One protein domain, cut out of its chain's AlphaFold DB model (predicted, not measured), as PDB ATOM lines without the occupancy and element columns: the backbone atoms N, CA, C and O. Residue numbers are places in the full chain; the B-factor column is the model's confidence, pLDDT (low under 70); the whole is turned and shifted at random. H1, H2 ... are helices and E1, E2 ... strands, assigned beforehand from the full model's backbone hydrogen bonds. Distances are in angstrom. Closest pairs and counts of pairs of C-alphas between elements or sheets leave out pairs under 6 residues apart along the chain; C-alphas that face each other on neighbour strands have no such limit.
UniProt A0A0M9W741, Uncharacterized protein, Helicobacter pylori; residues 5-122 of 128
ATOM      1  N   GLU A   5       6.987 -52.342 -36.200       96.56
ATOM      2  CA  GLU A   5       7.584 -51.201 -36.899       96.56
ATOM      3  C   GLU A   5       8.217 -50.218 -35.901       96.56
ATOM      4  O   GLU A   5       7.540 -49.652 -35.044       96.56
ATOM      5  N   THR A   6       9.508 -49.947 -36.070       96.81
ATOM      6  CA  THR A   6      10.304 -49.141 -35.141       96.81
ATOM      7  C   THR A   6      10.843 -47.890 -35.819       96.81
ATOM      8  O   THR A   6      11.334 -47.915 -36.951       96.81
ATOM      9  N   THR A   7      10.741 -46.753 -35.133       97.00
ATOM     10  CA  THR A   7      11.304 -45.472 -35.576       97.00
ATOM     11  C   THR A   7      12.253 -44.946 -34.516       97.00
ATOM     12  O   THR A   7      11.867 -44.810 -33.360       97.00
ATOM     13  N   ILE A   8      13.475 -44.608 -34.921       97.00
ATOM     14  CA  ILE A   8      14.525 -44.132 -34.016       97.00
ATOM     15  C   ILE A   8      14.662 -42.615 -34.153       97.00
ATOM     16  O   ILE A   8      14.674 -42.082 -35.265       97.00
ATOM     17  N   PHE A   9      14.797 -41.920 -33.027       96.69
ATOM     18  CA  PHE A   9      15.076 -40.488 -32.963       96.69
ATOM     19  C   PHE A   9      16.456 -40.309 -32.335       96.69
ATOM     20  O   PHE A   9      16.674 -40.713 -31.198       96.69
ATOM     21  N   VAL A  10      17.389 -39.742 -33.094       95.88
ATOM     22  CA  VAL A  10      18.789 -39.595 -32.696       95.88
ATOM     23  C   VAL A  10      19.072 -38.130 -32.421       95.88
ATOM     24  O   VAL A  10      18.986 -37.299 -33.329       95.88
ATOM     25  N   ASP A  11      19.438 -37.833 -31.181       94.62
ATOM     26  CA  ASP A  11      20.091 -36.580 -30.819       94.62
ATOM     27  C   ASP A  11      21.583 -36.702 -31.144       94.62
ATOM     28  O   ASP A  11      22.335 -37.381 -30.441       94.62
ATOM     29  N   TRP A  12      21.992 -36.117 -32.273       92.62
ATOM     30  CA  TRP A  12      23.336 -36.328 -32.800       92.62
ATOM     31  C   TRP A  12      24.420 -35.713 -31.923       92.62
ATOM     32  O   TRP A  12      25.466 -36.329 -31.759       92.62
ATOM     33  N   GLU A  13      24.188 -34.535 -31.347       89.75
ATOM     34  CA  GLU A  13      25.212 -33.852 -30.551       89.75
ATOM     35  C   GLU A  13      25.522 -34.629 -29.268       89.75
ATOM     36  O   GLU A  13      26.691 -34.816 -28.925       89.75
ATOM     37  N   ASN A  14      24.484 -35.156 -28.608       93.69
ATOM     38  CA  ASN A  14      24.655 -36.000 -27.426       93.69
ATOM     39  C   ASN A  14      25.339 -37.328 -27.780       93.69
ATOM     40  O   ASN A  14      26.332 -37.690 -27.152       93.69
ATOM     41  N   LEU A  15      24.891 -38.005 -28.845       94.44
ATOM     42  CA  LEU A  15      25.529 -39.247 -29.290       94.44
ATOM     43  C   LEU A  15      26.996 -39.024 -29.696       94.44
ATOM     44  O   LEU A  15      27.859 -39.828 -29.361       94.44
ATOM     45  N   LEU A  16      27.306 -37.935 -30.401       92.50
ATOM     46  CA  LEU A  16      28.665 -37.606 -30.831       92.50
ATOM     47  C   LEU A  16      29.599 -37.365 -29.639       92.50
ATOM     48  O   LEU A  16      30.762 -37.773 -29.690       92.50
ATOM     49  N   ALA A  17      29.116 -36.702 -28.585       93.12
ATOM     50  CA  ALA A  17      29.884 -36.500 -27.361       93.12
ATOM     51  C   ALA A  17      30.228 -37.840 -26.692       93.12
ATOM     52  O   ALA A  17      31.398 -38.085 -26.388       93.12
ATOM     53  N   ASP A  18      29.242 -38.729 -26.557       94.56
ATOM     54  CA  ASP A  18      29.437 -40.058 -25.974       94.56
ATOM     55  C   ASP A  18      30.400 -40.910 -26.813       94.56
ATOM     56  O   ASP A  18      31.327 -41.518 -26.279       94.56
ATOM     57  N   LEU A  19      30.243 -40.908 -28.141       93.75
ATOM     58  CA  LEU A  19      31.120 -41.654 -29.046       93.75
ATOM     59  C   LEU A  19      32.575 -41.188 -28.953       93.75
ATOM     60  O   LEU A  19      33.475 -42.026 -28.921       93.75
ATOM     61  N   LYS A  20      32.821 -39.876 -28.864       93.12
ATOM     62  CA  LYS A  20      34.174 -39.333 -28.665       93.12
ATOM     63  C   LYS A  20      34.773 -39.792 -27.338       93.12
ATOM     64  O   LYS A  20      35.885 -40.312 -27.331       93.12
ATOM     65  N   ALA A  21      34.027 -39.663 -26.242       94.25
ATOM     66  CA  ALA A  21      34.494 -40.064 -24.915       94.25
ATOM     67  C   ALA A  21      34.814 -41.569 -24.843       94.25
ATOM     68  O   ALA A  21      35.817 -41.989 -24.260       94.25
ATOM     69  N   ILE A  22      33.986 -42.400 -25.480       92.06
ATOM     70  CA  ILE A  22      34.221 -43.843 -25.542       92.06
ATOM     71  C   ILE A  22      35.440 -44.159 -26.418       92.06
ATOM     72  O   ILE A  22      36.258 -44.986 -26.026       92.06
ATOM     73  N   GLN A  23      35.629 -43.489 -27.559       93.38
ATOM     74  CA  GLN A  23      36.819 -43.699 -28.394       93.38
ATOM     75  C   GLN A  23      38.128 -43.313 -27.695       93.38
ATOM     76  O   GLN A  23      39.167 -43.908 -27.974       93.38
ATOM     77  N   GLU A  24      38.113 -42.358 -26.766       92.31
ATOM     78  CA  GLU A  24      39.305 -42.033 -25.974       92.31
ATOM     79  C   GLU A  24      39.729 -43.203 -25.069       92.31
ATOM     80  O   GLU A  24      40.928 -43.443 -24.872       92.31
ATOM     81  N   THR A  25      38.756 -43.971 -24.575       92.81
ATOM     82  CA  THR A  25      38.950 -44.971 -23.515       92.81
ATOM     83  C   THR A  25      38.948 -46.422 -24.004       92.81
ATOM     84  O   THR A  25      39.657 -47.244 -23.427       92.81
ATOM     85  N   ASP A  26      38.229 -46.751 -25.079       92.81
ATOM     86  CA  ASP A  26      38.092 -48.116 -25.599       92.81
ATOM     87  C   ASP A  26      38.860 -48.308 -26.916       92.81
ATOM     88  O   ASP A  26      38.459 -47.833 -27.981       92.81
ATOM     89  N   GLU A  27      39.963 -49.061 -26.864       91.00
ATOM     90  CA  GLU A  27      40.813 -49.342 -28.031       91.00
ATOM     91  C   GLU A  27      40.081 -50.062 -29.171       91.00
ATOM     92  O   GLU A  27      40.440 -49.898 -30.338       91.00
ATOM     93  N   ARG A  28      39.022 -50.820 -28.864       89.06
ATOM     94  CA  ARG A  28      38.240 -51.543 -29.877       89.06
ATOM     95  C   ARG A  28      37.428 -50.596 -30.751       89.06
ATOM     96  O   ARG A  28      37.081 -50.963 -31.867       89.06
ATOM     97  N   LEU A  29      37.123 -49.405 -30.242       88.62
ATOM     98  CA  LEU A  29      36.344 -48.385 -30.938       88.62
ATOM     99  C   LEU A  29      37.221 -47.271 -31.521       88.62
ATOM    100  O   LEU A  29      36.711 -46.459 -32.287       88.62
ATOM    101  N   LYS A  30      38.525 -47.241 -31.225       90.75
ATOM    102  CA  LYS A  30      39.477 -46.312 -31.857       90.75
ATOM    103  C   LYS A  30      39.594 -46.563 -33.357       90.75
ATOM    104  O   LYS A  30      39.452 -47.694 -33.823       90.75
ATOM    105  N   GLU A  31      39.911 -45.519 -34.117       84.12
ATOM    106  CA  GLU A  31      40.277 -45.686 -35.524       84.12
ATOM    107  C   GLU A  31      41.503 -46.616 -35.653       84.12
ATOM    108  O   GLU A  31      42.434 -46.518 -34.847       84.12
ATOM    109  N   PRO A  32      41.519 -47.536 -36.637       89.19
ATOM    110  CA  PRO A  32      40.603 -47.636 -37.780       89.19
ATOM    111  C   PRO A  32      39.344 -48.500 -37.550       89.19
ATOM    112  O   PRO A  32      38.599 -48.734 -38.499       89.19
ATOM    113  N   ASN A  33      39.098 -48.998 -36.336       90.19
ATOM    114  CA  ASN A  33      38.061 -50.004 -36.073       90.19
ATOM    115  C   ASN A  33      36.632 -49.449 -36.167       90.19
ATOM    116  O   ASN A  33      35.728 -50.151 -36.622       90.19
ATOM    117  N   PHE A  34      36.426 -48.198 -35.751       93.12
ATOM    118  CA  PHE A  34      35.148 -47.503 -35.867       93.12
ATOM    119  C   PHE A  34      35.366 -46.021 -36.189       93.12
ATOM    120  O   PHE A  34      36.217 -45.363 -35.596       93.12
ATOM    121  N   ASN A  35      34.585 -45.493 -37.128       91.94
ATOM    122  CA  ASN A  35      34.585 -44.099 -37.541       91.94
ATOM    123  C   ASN A  35      33.138 -43.598 -37.609       91.94
ATOM    124  O   ASN A  35      32.402 -43.902 -38.548       91.94
ATOM    125  N   PHE A  36      32.738 -42.786 -36.632       90.31
ATOM    126  CA  PHE A  36      31.391 -42.209 -36.576       90.31
ATOM    127  C   PHE A  36      31.112 -41.162 -37.667       90.31
ATOM    128  O   PHE A  36      29.956 -40.804 -37.878       90.31
ATOM    129  N   ASN A  37      32.135 -40.688 -38.390       87.56
ATOM    130  CA  ASN A  37      31.953 -39.872 -39.593       87.56
ATOM    131  C   ASN A  37      31.634 -40.726 -40.831       87.56
ATOM    132  O   ASN A  37      31.246 -40.170 -41.857       87.56
ATOM    133  N   ASN A  38      31.777 -42.056 -40.758       91.25
ATOM    134  CA  ASN A  38      31.306 -42.979 -41.785       91.25
ATOM    135  C   ASN A  38      29.825 -43.336 -41.520       91.25
ATOM    136  O   ASN A  38      29.531 -44.030 -40.540       91.25
ATOM    137  N   PRO A  39      28.883 -42.923 -42.393       92.31
ATOM    138  CA  PRO A  39      27.459 -43.180 -42.190       92.31
ATOM    139  C   PRO A  39      27.101 -44.664 -42.092       92.31
ATOM    140  O   PRO A  39      26.199 -45.017 -41.339       92.31
ATOM    141  N   GLU A  40      27.785 -45.543 -42.824       92.94
ATOM    142  CA  GLU A  40      27.483 -46.977 -42.822       92.94
ATOM    143  C   GLU A  40      27.809 -47.603 -41.467       92.94
ATOM    144  O   GLU A  40      26.989 -48.334 -40.910       92.94
ATOM    145  N   GLN A  41      28.972 -47.264 -40.903       94.25
ATOM    146  CA  GLN A  41      29.383 -47.754 -39.588       94.25
ATOM    147  C   GLN A  41      28.493 -47.189 -38.479       94.25
ATOM    148  O   GLN A  41      28.043 -47.936 -37.609       94.25
ATOM    149  N   LEU A  42      28.176 -45.893 -38.536       94.94
ATOM    150  CA  LEU A  42      27.271 -45.263 -37.577       94.94
ATOM    151  C   LEU A  42      25.870 -45.893 -37.619       94.94
ATOM    152  O   LEU A  42      25.280 -46.174 -36.578       94.94
ATOM    153  N   LEU A  43      25.332 -46.150 -38.813       95.50
ATOM    154  CA  LEU A  43      24.023 -46.785 -38.953       95.50
ATOM    155  C   LEU A  43      24.041 -48.255 -38.542       95.50
ATOM    156  O   LEU A  43      23.043 -48.726 -38.003       95.50
ATOM    157  N   ALA A  44      25.140 -48.977 -38.768       94.62
ATOM    158  CA  ALA A  44      25.305 -50.332 -38.254       94.62
ATOM    159  C   ALA A  44      25.269 -50.352 -36.719       94.62
ATOM    160  O   ALA A  44      24.569 -51.186 -36.149       94.62
ATOM    161  N   LEU A  45      25.939 -49.395 -36.062       93.75
ATOM    162  CA  LEU A  45      25.862 -49.215 -34.611       93.75
ATOM    163  C   LEU A  45      24.431 -48.897 -34.158       93.75
ATOM    164  O   LEU A  45      23.919 -49.535 -33.254       93.75
ATOM    165  N   ILE A  46      23.747 -47.945 -34.791       94.69
ATOM    166  CA  ILE A  46      22.378 -47.588 -34.381       94.69
ATOM    167  C   ILE A  46      21.415 -48.771 -34.562       94.69
ATOM    168  O   ILE A  46      20.535 -48.994 -33.736       94.69
ATOM    169  N   ARG A  47      21.585 -49.555 -35.631       94.62
ATOM    170  CA  ARG A  47      20.762 -50.741 -35.903       94.62
ATOM    171  C   ARG A  47      21.056 -51.901 -34.959       94.62
ATOM    172  O   ARG A  47      20.189 -52.755 -34.819       94.62
ATOM    173  N   SER A  48      22.229 -51.954 -34.325       93.88
ATOM    174  CA  SER A  48      22.545 -53.030 -33.379       93.88
ATOM    175  C   SER A  48      21.735 -52.942 -32.083       93.88
ATOM    176  O   SER A  48      21.669 -53.928 -31.356       93.88
ATOM    177  N   PHE A  49      21.091 -51.800 -31.820       92.62
ATOM    178  CA  PHE A  49      20.159 -51.630 -30.707       92.62
ATOM    179  C   PHE A  49      18.755 -52.187 -30.978       92.62
ATOM    180  O   PHE A  49      17.954 -52.216 -30.050       92.62
ATOM    181  N   LEU A  50      18.441 -52.594 -32.215       94.56
ATOM    182  CA  LEU A  50      17.130 -53.154 -32.548       94.56
ATOM    183  C   LEU A  50      17.007 -54.597 -32.058       94.56
ATOM    184  O   LEU A  50      17.910 -55.414 -32.265       94.56
ATOM    185  N   GLU A  51      15.856 -54.926 -31.486       94.69
ATOM    186  CA  GLU A  51      15.517 -56.294 -31.106       94.69
ATOM    187  C   GLU A  51      15.114 -57.137 -32.340       94.69
ATOM    188  O   GLU A  51      14.680 -56.597 -33.363       94.69
ATOM    189  N   PRO A  52      15.245 -58.479 -32.303       93.50
ATOM    190  CA  PRO A  52      14.887 -59.353 -33.431       93.50
ATOM    191  C   PRO A  52      13.440 -59.197 -33.940       93.50
ATOM    192  O   PRO A  52      13.162 -59.413 -35.130       93.50
ATOM    193  N   GLU A  53      12.527 -58.833 -33.040       95.12
ATOM    194  CA  GLU A  53      11.103 -58.599 -33.269       95.12
ATOM    195  C   GLU A  53      10.812 -57.220 -33.879       95.12
ATOM    196  O   GLU A  53       9.707 -56.994 -34.381       95.12
ATOM    197  N   GLU A  54      11.784 -56.310 -33.877       95.88
ATOM    198  CA  GLU A  54      11.658 -54.963 -34.420       95.88
ATOM    199  C   GLU A  54      12.042 -54.912 -35.908       95.88
ATOM    200  O   GLU A  54      12.931 -55.612 -36.409       95.88
ATOM    201  N   GLU A  55      11.352 -54.051 -36.654       94.62
ATOM    202  CA  GLU A  55      11.685 -53.710 -38.033       94.62
ATOM    203  C   GLU A  55      11.871 -52.202 -38.167       94.62
ATOM    204  O   GLU A  55      10.947 -51.415 -37.951       94.62
ATOM    205  N   LEU A  56      13.078 -51.778 -38.547       95.81
ATOM    206  CA  LEU A  56      13.375 -50.363 -38.720       95.81
ATOM    207  C   LEU A  56      12.568 -49.775 -39.879       95.81
ATOM    208  O   LEU A  56      12.783 -50.119 -41.038       95.81
ATOM    209  N   LYS A  57      11.725 -48.791 -39.575       95.88
ATOM    210  CA  LYS A  57      10.986 -48.000 -40.560       95.88
ATOM    211  C   LYS A  57      11.756 -46.755 -40.980       95.88
ATOM    212  O   LYS A  57      11.846 -46.436 -42.170       95.88
ATOM    213  N   ARG A  58      12.269 -46.006 -39.999       96.50
ATOM    214  CA  ARG A  58      12.923 -44.711 -40.221       96.50
ATOM    215  C   ARG A  58      13.808 -44.299 -39.048       96.50
ATOM    216  O   ARG A  58      13.493 -44.590 -37.902       96.50
ATOM    217  N   ILE A  59      14.867 -43.555 -39.346       97.50
ATOM    218  CA  ILE A  59      15.709 -42.866 -38.368       97.50
ATOM    219  C   ILE A  59      15.592 -41.362 -38.610       97.50
ATOM    220  O   ILE A  59      15.793 -40.892 -39.731       97.50
ATOM    221  N   TYR A  60      15.270 -40.604 -37.571       96.94
ATOM    222  CA  TYR A  60      15.302 -39.148 -37.582       96.94
ATOM    223  C   TYR A  60      16.560 -38.660 -36.874       96.94
ATOM    224  O   TYR A  60      16.697 -38.850 -35.672       96.94
ATOM    225  N   PHE A  61      17.455 -38.015 -37.618       95.81
ATOM    226  CA  PHE A  61      18.664 -37.400 -37.073       95.81
ATOM    227  C   PHE A  61      18.421 -35.923 -36.793       95.81
ATOM    228  O   PHE A  61      18.153 -35.162 -37.727       95.81
ATOM    229  N   TYR A  62      18.534 -35.521 -35.533       94.38
ATOM    230  CA  TYR A  62      18.484 -34.125 -35.114       94.38
ATOM    231  C   TYR A  62      19.907 -33.596 -35.022       94.38
ATOM    232  O   TYR A  62      20.683 -34.047 -34.188       94.38
ATOM    233  N   VAL A  63      20.245 -32.672 -35.918       91.31
ATOM    234  CA  VAL A  63      21.599 -32.127 -36.089       91.31
ATOM    235  C   VAL A  63      21.559 -30.604 -36.031       91.31
ATOM    236  O   VAL A  63      20.542 -29.992 -36.372       91.31
ATOM    237  N   SER A  64      22.659 -29.967 -35.636       85.00
ATOM    238  CA  SER A  64      22.777 -28.509 -35.709       85.00
ATOM    239  C   SER A  64      22.965 -28.019 -37.148       85.00
ATOM    240  O   SER A  64      23.586 -28.690 -37.977       85.00
ATOM    241  N   GLU A  65      22.464 -26.820 -37.442       85.25
ATOM    242  CA  GLU A  65      22.805 -26.104 -38.672       85.25
ATOM    243  C   GLU A  65      24.307 -25.754 -38.683       85.25
ATOM    244  O   GLU A  65      24.794 -25.178 -37.707       85.25
ATOM    245  N   PRO A  66      25.057 -26.096 -39.751       83.88
ATOM    246  CA  PRO A  66      26.445 -25.665 -39.874       83.88
ATOM    247  C   PRO A  66      26.503 -24.137 -39.967       83.88
ATOM    248  O   PRO A  66      25.637 -23.510 -40.585       83.88
ATOM    249  N   PHE A  67      27.533 -23.520 -39.387       81.62
ATOM    250  CA  PHE A  67      27.722 -22.081 -39.536       81.62
ATOM    251  C   PHE A  67      28.009 -21.738 -41.003       81.62
ATOM    252  O   PHE A  67      28.813 -22.387 -41.674       81.62
ATOM    253  N   THR A  68      27.345 -20.690 -41.496       75.81
ATOM    254  CA  THR A  68      27.587 -20.127 -42.823       75.81
ATOM    255  C   THR A  68      27.713 -18.612 -42.721       75.81
ATOM    256  O   THR A  68      26.936 -17.953 -42.032       75.81
ATOM    257  N   GLU A  69      28.656 -18.033 -43.462       76.12
ATOM    258  CA  GLU A  69      28.789 -16.571 -43.565       76.12
ATOM    259  C   GLU A  69      27.626 -15.925 -44.343       76.12
ATOM    260  O   GLU A  69      27.481 -14.705 -44.373       76.12
ATOM    261  N   VAL A  70      26.784 -16.738 -44.988       69.88
ATOM    262  CA  VAL A  70      25.682 -16.290 -45.845       69.88
ATOM    263  C   VAL A  70      24.618 -15.546 -45.037       69.88
ATOM    264  O   VAL A  70      24.162 -14.481 -45.449       69.88
ATOM    265  N   GLU A  71      24.239 -16.061 -43.867       67.00
ATOM    266  CA  GLU A  71      23.203 -15.438 -43.038       67.00
ATOM    267  C   GLU A  71      23.577 -14.022 -42.536       67.00
ATOM    268  O   GLU A  71      22.751 -13.110 -42.676       67.00
ATOM    269  N   PRO A  72      24.788 -13.779 -41.988       60.91
ATOM    270  CA  PRO A  72      25.219 -12.428 -41.627       60.91
ATOM    271  C   PRO A  72      25.433 -11.512 -42.841       60.91
ATOM    272  O   PRO A  72      25.028 -10.353 -42.787       60.91
ATOM    273  N   ARG A  73      25.958 -12.014 -43.970       59.69
ATOM    274  CA  ARG A  73      26.187 -11.199 -45.182       59.69
ATOM    275  C   ARG A  73      24.907 -10.685 -45.842       59.69
ATOM    276  O   ARG A  73      24.900  -9.589 -46.392       59.69
ATOM    277  N   ILE A  74      23.812 -11.442 -45.772       60.19
ATOM    278  CA  ILE A  74      22.507 -11.021 -46.318       60.19
ATOM    279  C   ILE A  74      21.868  -9.912 -45.462       60.19
ATOM    280  O   ILE A  74      21.075  -9.116 -45.963       60.19
ATOM    281  N   LYS A  75      22.216  -9.823 -44.172       59.97
ATOM    282  CA  LYS A  75      21.654  -8.851 -43.224       59.97
ATOM    283  C   LYS A  75      22.630  -7.707 -42.931       59.97
ATOM    284  O   LYS A  75      22.928  -7.481 -41.767       59.97
ATOM    285  N   GLY A  76      23.088  -6.988 -43.963       60.16
ATOM    286  CA  GLY A  76      23.736  -5.660 -43.895       60.16
ATOM    287  C   GLY A  76      24.620  -5.397 -42.665       60.16
ATOM    288  O   GLY A  76      25.807  -5.699 -42.687       60.16
ATOM    289  N   ASN A  77      24.032  -4.876 -41.581       63.81
ATOM    290  CA  ASN A  77      24.708  -4.576 -40.307       63.81
ATOM    291  C   ASN A  77      25.471  -5.764 -39.688       63.81
ATOM    292  O   ASN A  77      26.469  -5.571 -39.006       63.81
ATOM    293  N   LYS A  78      25.042  -7.005 -39.941       69.62
ATOM    294  CA  LYS A  78      25.727  -8.209 -39.448       69.62
ATOM    295  C   LYS A  78      27.025  -8.528 -40.191       69.62
ATOM    296  O   LYS A  78      27.771  -9.395 -39.744       69.62
ATOM    297  N   ASN A  79      27.282  -7.886 -41.331       76.88
ATOM    298  CA  ASN A  79      28.531  -8.070 -42.059       76.88
ATOM    299  C   ASN A  79      29.688  -7.348 -41.354       76.88
ATOM    300  O   ASN A  79      30.750  -7.935 -41.196       76.88
ATOM    301  N   GLU A  80      29.463  -6.124 -40.867       81.75
ATOM    302  CA  GLU A  80      30.451  -5.387 -40.064       81.75
ATOM    303  C   GLU A  80      30.736  -6.117 -38.744       81.75
ATOM    304  O   GLU A  80      31.896  -6.348 -38.415       81.75
ATOM    305  N   GLU A  81      29.695  -6.598 -38.051       82.94
ATOM    306  CA  GLU A  81      29.850  -7.427 -36.843       82.94
ATOM    307  C   GLU A  81      30.662  -8.707 -37.105       82.94
ATOM    308  O   GLU A  81      31.462  -9.115 -36.265       82.94
ATOM    309  N   LEU A  82      30.477  -9.346 -38.267       84.38
ATOM    310  CA  LEU A  82      31.226 -10.543 -38.650       84.38
ATOM    311  C   LEU A  82      32.705 -10.232 -38.918       84.38
ATOM    312  O   LEU A  82      33.563 -11.001 -38.490       84.38
ATOM    313  N   GLU A  83      33.010  -9.145 -39.628       86.81
ATOM    314  CA  GLU A  83      34.398  -8.754 -39.899       86.81
ATOM    315  C   GLU A  83      35.113  -8.312 -38.613       86.81
ATOM    316  O   GLU A  83      36.202  -8.810 -38.327       86.81
ATOM    317  N   GLU A  84      34.467  -7.515 -37.754       88.00
ATOM    318  CA  GLU A  84      35.007  -7.197 -36.423       88.00
ATOM    319  C   GLU A  84      35.250  -8.457 -35.583       88.00
ATOM    320  O   GLU A  84      36.254  -8.564 -34.875       88.00
ATOM    321  N   TYR A  85      34.331  -9.424 -35.644       86.06
ATOM    322  CA  TYR A  85      34.472 -10.689 -34.937       86.06
ATOM    323  C   TYR A  85      35.677 -11.494 -35.428       86.06
ATOM    324  O   TYR A  85      36.415 -12.038 -34.607       86.06
ATOM    325  N   LYS A  86      35.898 -11.557 -36.747       89.38
ATOM    326  CA  LYS A  86      37.059 -12.229 -37.351       89.38
ATOM    327  C   LYS A  86      38.370 -11.584 -36.916       89.38
ATOM    328  O   LYS A  86      39.308 -12.303 -36.583       89.38
ATOM    329  N   GLU A  87      38.427 -10.252 -36.886       90.00
ATOM    330  CA  GLU A  87      39.617  -9.516 -36.445       90.00
ATOM    331  C   GLU A  87      39.908  -9.730 -34.955       90.00
ATOM    332  O   GLU A  87      41.054  -9.980 -34.575       90.00
ATOM    333  N   LYS A  88      38.876  -9.672 -34.102       92.88
ATOM    334  CA  LYS A  88      39.018  -9.832 -32.646       92.88
ATOM    335  C   LYS A  88      39.260 -11.286 -32.232       92.88
ATOM    336  O   LYS A  88      39.994 -11.527 -31.275       92.88
ATOM    337  N   ASN A  89      38.668 -12.252 -32.939       90.38
ATOM    338  CA  ASN A  89      38.636 -13.669 -32.561       90.38
ATOM    339  C   ASN A  89      39.019 -14.620 -33.719       90.38
ATOM    340  O   ASN A  89      38.264 -15.549 -34.029       90.38
ATOM    341  N   PRO A  90      40.201 -14.471 -34.346       90.62
ATOM    342  CA  PRO A  90      40.553 -15.228 -35.552       90.62
ATOM    343  C   PRO A  90      40.599 -16.746 -35.326       90.62
ATOM    344  O   PRO A  90      40.157 -17.511 -36.179       90.62
ATOM    345  N   LYS A  91      41.080 -17.192 -34.155       91.69
ATOM    346  CA  LYS A  91      41.170 -18.623 -33.813       91.69
ATOM    347  C   LYS A  91      39.806 -19.276 -33.614       91.69
ATOM    348  O   LYS A  91      39.580 -20.377 -34.101       91.69
ATOM    349  N   ASP A  92      38.902 -18.604 -32.902       88.50
ATOM    350  CA  ASP A  92      37.546 -19.125 -32.702       88.50
ATOM    351  C   ASP A  92      36.792 -19.162 -34.041       88.50
ATOM    352  O   ASP A  92      36.141 -20.159 -34.354       88.50
ATOM    353  N   TYR A  93      36.937 -18.120 -34.867       88.25
ATOM    354  CA  TYR A  93      36.354 -18.101 -36.202       88.25
ATOM    355  C   TYR A  93      36.816 -19.296 -37.049       88.25
ATOM    356  O   TYR A  93      35.988 -20.002 -37.627       88.25
ATOM    357  N   GLU A  94      38.123 -19.560 -37.084       89.44
ATOM    358  CA  GLU A  94      38.693 -20.707 -37.795       89.44
ATOM    359  C   GLU A  94      38.142 -22.042 -37.268       89.44
ATOM    360  O   GLU A  94      37.699 -22.888 -38.050       89.44
ATOM    361  N   GLU A  95      38.082 -22.223 -35.944       88.19
ATOM    362  CA  GLU A  95      37.516 -23.427 -35.327       88.19
ATOM    363  C   GLU A  95      36.041 -23.626 -35.712       88.19
ATOM    364  O   GLU A  95      35.618 -24.747 -36.019       88.19
ATOM    365  N   ARG A  96      35.252 -22.546 -35.759       85.44
ATOM    366  CA  ARG A  96      33.844 -22.591 -36.186       85.44
ATOM    367  C   ARG A  96      33.693 -22.979 -37.647       85.44
ATOM    368  O   ARG A  96      32.822 -23.795 -37.961       85.44
ATOM    369  N   VAL A  97      34.518 -22.421 -38.531       87.19
ATOM    370  CA  VAL A  97      34.516 -22.771 -39.957       87.19
ATOM    371  C   VAL A  97      34.862 -24.250 -40.131       87.19
ATOM    372  O   VAL A  97      34.132 -24.969 -40.813       87.19
ATOM    373  N   ASN A  98      35.892 -24.737 -39.437       87.75
ATOM    374  CA  ASN A  98      36.306 -26.141 -39.496       87.75
ATOM    375  C   ASN A  98      35.212 -27.093 -38.991       87.75
ATOM    376  O   ASN A  98      34.848 -28.042 -39.691       87.75
ATOM    377  N   LYS A  99      34.622 -26.817 -37.819       86.00
ATOM    378  CA  LYS A  99      33.490 -27.602 -37.291       86.00
ATOM    379  C   LYS A  99      32.314 -27.619 -38.265       86.00
ATOM    380  O   LYS A  99      31.684 -28.655 -38.454       86.00
ATOM    381  N   SER A 100      32.044 -26.495 -38.921       86.62
ATOM    382  CA  SER A 100      30.937 -26.379 -39.874       86.62
ATOM    383  C   SER A 100      31.171 -27.171 -41.147       86.62
ATOM    384  O   SER A 100      30.235 -27.804 -41.627       86.62
ATOM    385  N   GLY A 101      32.409 -27.207 -41.648       87.38
ATOM    386  CA  GLY A 101      32.786 -28.088 -42.753       87.38
ATOM    387  C   GLY A 101      32.511 -29.555 -42.420       87.38
ATOM    388  O   GLY A 101      31.854 -30.246 -43.196       87.38
ATOM    389  N   ILE A 102      32.913 -30.004 -41.226       86.12
ATOM    390  CA  ILE A 102      32.664 -31.377 -40.755       86.12
ATOM    391  C   ILE A 102      31.159 -31.664 -40.661       86.12
ATOM    392  O   ILE A 102      30.694 -32.661 -41.212       86.12
ATOM    393  N   ILE A 103      30.383 -30.778 -40.023       87.44
ATOM    394  CA  ILE A 103      28.920 -30.916 -39.902       87.44
ATOM    395  C   ILE A 103      28.264 -30.966 -41.284       87.44
ATOM    396  O   ILE A 103      27.378 -31.782 -41.518       87.44
ATOM    397  N   GLN A 104      28.691 -30.118 -42.221       89.06
ATOM    398  CA  GLN A 104      28.135 -30.077 -43.570       89.06
ATOM    399  C   GLN A 104      28.418 -31.373 -44.337       89.06
ATOM    400  O   GLN A 104      27.497 -31.939 -44.932       89.06
ATOM    401  N   SER A 105      29.661 -31.861 -44.296       90.38
ATOM    402  CA  SER A 105      30.046 -33.132 -44.913       90.38
ATOM    403  C   SER A 105      29.276 -34.305 -44.311       90.38
ATOM    404  O   SER A 105      28.715 -35.110 -45.056       90.38
ATOM    405  N   PHE A 106      29.178 -34.370 -42.981       90.38
ATOM    406  CA  PHE A 106      28.411 -35.402 -42.286       90.38
ATOM    407  C   PHE A 106      26.926 -35.352 -42.661       90.38
ATOM    408  O   PHE A 106      26.367 -36.357 -43.096       90.38
ATOM    409  N   ASN A 107      26.299 -34.174 -42.570       90.88
ATOM    410  CA  ASN A 107      24.887 -33.983 -42.894       90.88
ATOM    411  C   ASN A 107      24.579 -34.399 -44.334       90.88
ATOM    412  O   ASN A 107      23.548 -35.021 -44.587       90.88
ATOM    413  N   HIS A 108      25.472 -34.082 -45.275       91.88
ATOM    414  CA  HIS A 108      25.339 -34.513 -46.662       91.88
ATOM    415  C   HIS A 108      25.406 -36.040 -46.791       91.88
ATOM    416  O   HIS A 108      24.542 -36.636 -47.431       91.88
ATOM    417  N   ALA A 109      26.390 -36.675 -46.152       92.62
ATOM    418  CA  ALA A 109      26.617 -38.112 -46.254       92.62
ATOM    419  C   ALA A 109      25.504 -38.939 -45.582       92.62
ATOM    420  O   ALA A 109      25.028 -39.926 -46.148       92.62
ATOM    421  N   ILE A 110      25.040 -38.523 -44.400       92.62
ATOM    422  CA  ILE A 110      23.998 -39.228 -43.641       92.62
ATOM    423  C   ILE A 110      22.603 -39.022 -44.255       92.62
ATOM    424  O   ILE A 110      21.775 -39.929 -44.214       92.62
ATOM    425  N   ALA A 111      22.345 -37.882 -44.913       92.25
ATOM    426  CA  ALA A 111      21.079 -37.619 -45.609       92.25
ATOM    427  C   ALA A 111      20.858 -38.501 -46.847       92.25
ATOM    428  O   ALA A 111      19.714 -38.693 -47.256       92.25
ATOM    429  N   GLN A 112      21.933 -39.021 -47.445       92.88
ATOM    430  CA  GLN A 112      21.858 -39.937 -48.586       92.88
ATOM    431  C   GLN A 112      21.503 -41.372 -48.177       92.88
ATOM    432  O   GLN A 112      21.192 -42.195 -49.035       92.88
ATOM    433  N   GLN A 113      21.547 -41.686 -46.880       94.12
ATOM    434  CA  GLN A 113      21.321 -43.041 -46.403       94.12
ATOM    435  C   GLN A 113      19.838 -43.412 -46.422       94.12
ATOM    436  O   GLN A 113      18.955 -42.642 -46.029       94.12
ATOM    437  N   ASN A 114      19.562 -44.650 -46.830       91.50
ATOM    438  CA  ASN A 114      18.207 -45.178 -46.843       91.50
ATOM    439  C   ASN A 114      17.592 -45.148 -45.441       91.50
ATOM    440  O   ASN A 114      18.243 -45.450 -44.442       91.50
ATOM    441  N   GLN A 115      16.300 -44.818 -45.390       92.06
ATOM    442  CA  GLN A 115      15.502 -44.743 -44.162       92.06
ATOM    443  C   GLN A 115      15.942 -43.651 -43.174       92.06
ATOM    444  O   GLN A 115      15.319 -43.530 -42.124       92.06
ATOM    445  N   VAL A 116      16.909 -42.797 -43.514       96.00
ATOM    446  CA  VAL A 116      17.287 -41.639 -42.697       96.00
ATOM    447  C   VAL A 116      16.511 -40.390 -43.124       96.00
ATOM    448  O   VAL A 116      16.237 -40.160 -44.302       96.00
ATOM    449  N   LYS A 117      16.132 -39.554 -42.154       96.12
ATOM    450  CA  LYS A 117      15.665 -38.181 -42.370       96.12
ATOM    451  C   LYS A 117      16.391 -37.224 -41.437       96.12
ATOM    452  O   LYS A 117      16.255 -37.332 -40.223       96.12
ATOM    453  N   LEU A 118      17.068 -36.225 -42.001       94.00
ATOM    454  CA  LEU A 118      17.616 -35.131 -41.203       94.00
ATOM    455  C   LEU A 118      16.533 -34.161 -40.722       94.00
ATOM    456  O   LEU A 118      15.538 -33.867 -41.404       94.00
ATOM    457  N   ARG A 119      16.785 -33.621 -39.535       93.25
ATOM    458  CA  ARG A 119      16.091 -32.516 -38.889       93.25
ATOM    459  C   ARG A 119      17.156 -31.543 -38.406       93.25
ATOM    460  O   ARG A 119      17.834 -31.793 -37.421       93.25
ATOM    461  N   VAL A 120      17.322 -30.451 -39.144       88.81
ATOM    462  CA  VAL A 120      18.345 -29.449 -38.846       88.81
ATOM    463  C   VAL A 120      17.751 -28.386 -37.925       88.81
ATOM    464  O   VAL A 120      16.787 -27.711 -38.294       88.81
ATOM    465  N   GLY A 121      18.303 -28.259 -36.721       82.00
ATOM    466  CA  GLY A 121      17.958 -27.208 -35.769       82.00
ATOM    467  C   GLY A 121      18.717 -25.920 -36.083       82.00
ATOM    468  O   GLY A 121      19.944 -25.927 -36.158       82.00
ATOM    469  N   ARG A 122      17.993 -24.806 -36.242       76.62
ATOM    470  CA  ARG A 122      18.607 -23.485 -36.434       76.62
ATOM    471  C   ARG A 122      19.069 -22.915 -35.103       76.62
ATOM    472  O   ARG A 122      18.255 -22.743 -34.192       76.62
TER     473      ARG A 122
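What this domain is: This is residues 5 to 122 of the 128 residues of an uncharacterized protein of Helicobacter pylori (UniProt A0A0M9W741). A small parallel sheet, E1, E2 and E3, fills one end of an elongated, open shape; the long helix H5 runs over one face of it with residues 100 to 111, and its other part reaches beyond the sheet to a small head of H3 and H4 at the far end. H1 leads off from the end of E1, H2 lies by the sheet with residues 43 to 47, and residues 87 to 92, at the turn from H4 to H5, stick out. The printed part has 118 residues with five named helices and three named strands, in the order E1 H1 H2 E2 H3 H4 H5 E3; the sheet's order is E1 E2 E3. The class is mixed, helices and strands; the whole is loose, with a radius of gyration of the C-alphas of 17.7 A and spans of 57 by 33 by 19 A.

Where its parts are: E1, residues 5 to 11, begins at C-alpha 5 (7.584, -51.201, -36.899) and is 20.2 A long. H1, residues 12 to 25, measures 20.1 A. H2 is residues 39 to 47. E2, residues 54 to 64, spans 28.7 A and bends by 60 degrees at residue 57. H3 is residues 70 to 74, and H4, residues 77 to 88, is 17.1 A long. H5, residues 90 to 111, runs 31.3 A from C-alpha 90 (40.553, -15.228, -35.552). E3, residues 116 to 121, ends at C-alpha 121 (17.958, -27.208, -35.769).

How they stand to each other: E2 is the inner strand. E1 and E2 are parallel at 20 degrees, with N 8 and O 58 at 3.0 A, within hydrogen-bond range. E2 and E3 are parallel at 27 degrees, with N 119 and O 61 at 2.7 A. E1, H1 H2, E2 form a strand-helix-strand unit, two parallel neighbour strands with helices between, and its crossover is right-handed; E2, H3 H4 H5, E3 form another. H5 makes two layers with the sheet, a helix on one face: its height over the sheet is 10.5 A, it lies over E2 and runs along the strands, at 22 degrees on the local plane. Its closest C-alphas to E3 are those of Ala 111 and Leu 118, 6.1 A. H1 only grazes the sheet with residues 12 to 14, and H2 with residues 43 to 47. H2 and H5 only just touch, with 3 pairs of C-alphas within 8 A, the closest Pro 39 and Ile 110 at 5.4 A. H4 and H5 are close but not clearly touching, the closest C-alphas Lys 86 and Tyr 93 at 6.0 A, at a steep tilt of 64 degrees, opposite ways. H3 and H4 touch only at the corner, C-alphas 72 and 78 being 4.8 A apart; H3 and H5 are apart. Each O i to N i+4 pair is within hydrogen-bond range in H2, H3 and H5; H1 has 9 of 10 and H4 7 of 8.

The domain as a whole: The C-alphas farthest apart, Glu 53 and Glu 80, are 57.0 A apart. The printed part has no cut. The link from H1 to H2 is long, 13 residues. The mean pLDDT of the printed part is 88.8; residues 70 to 78 are under 70.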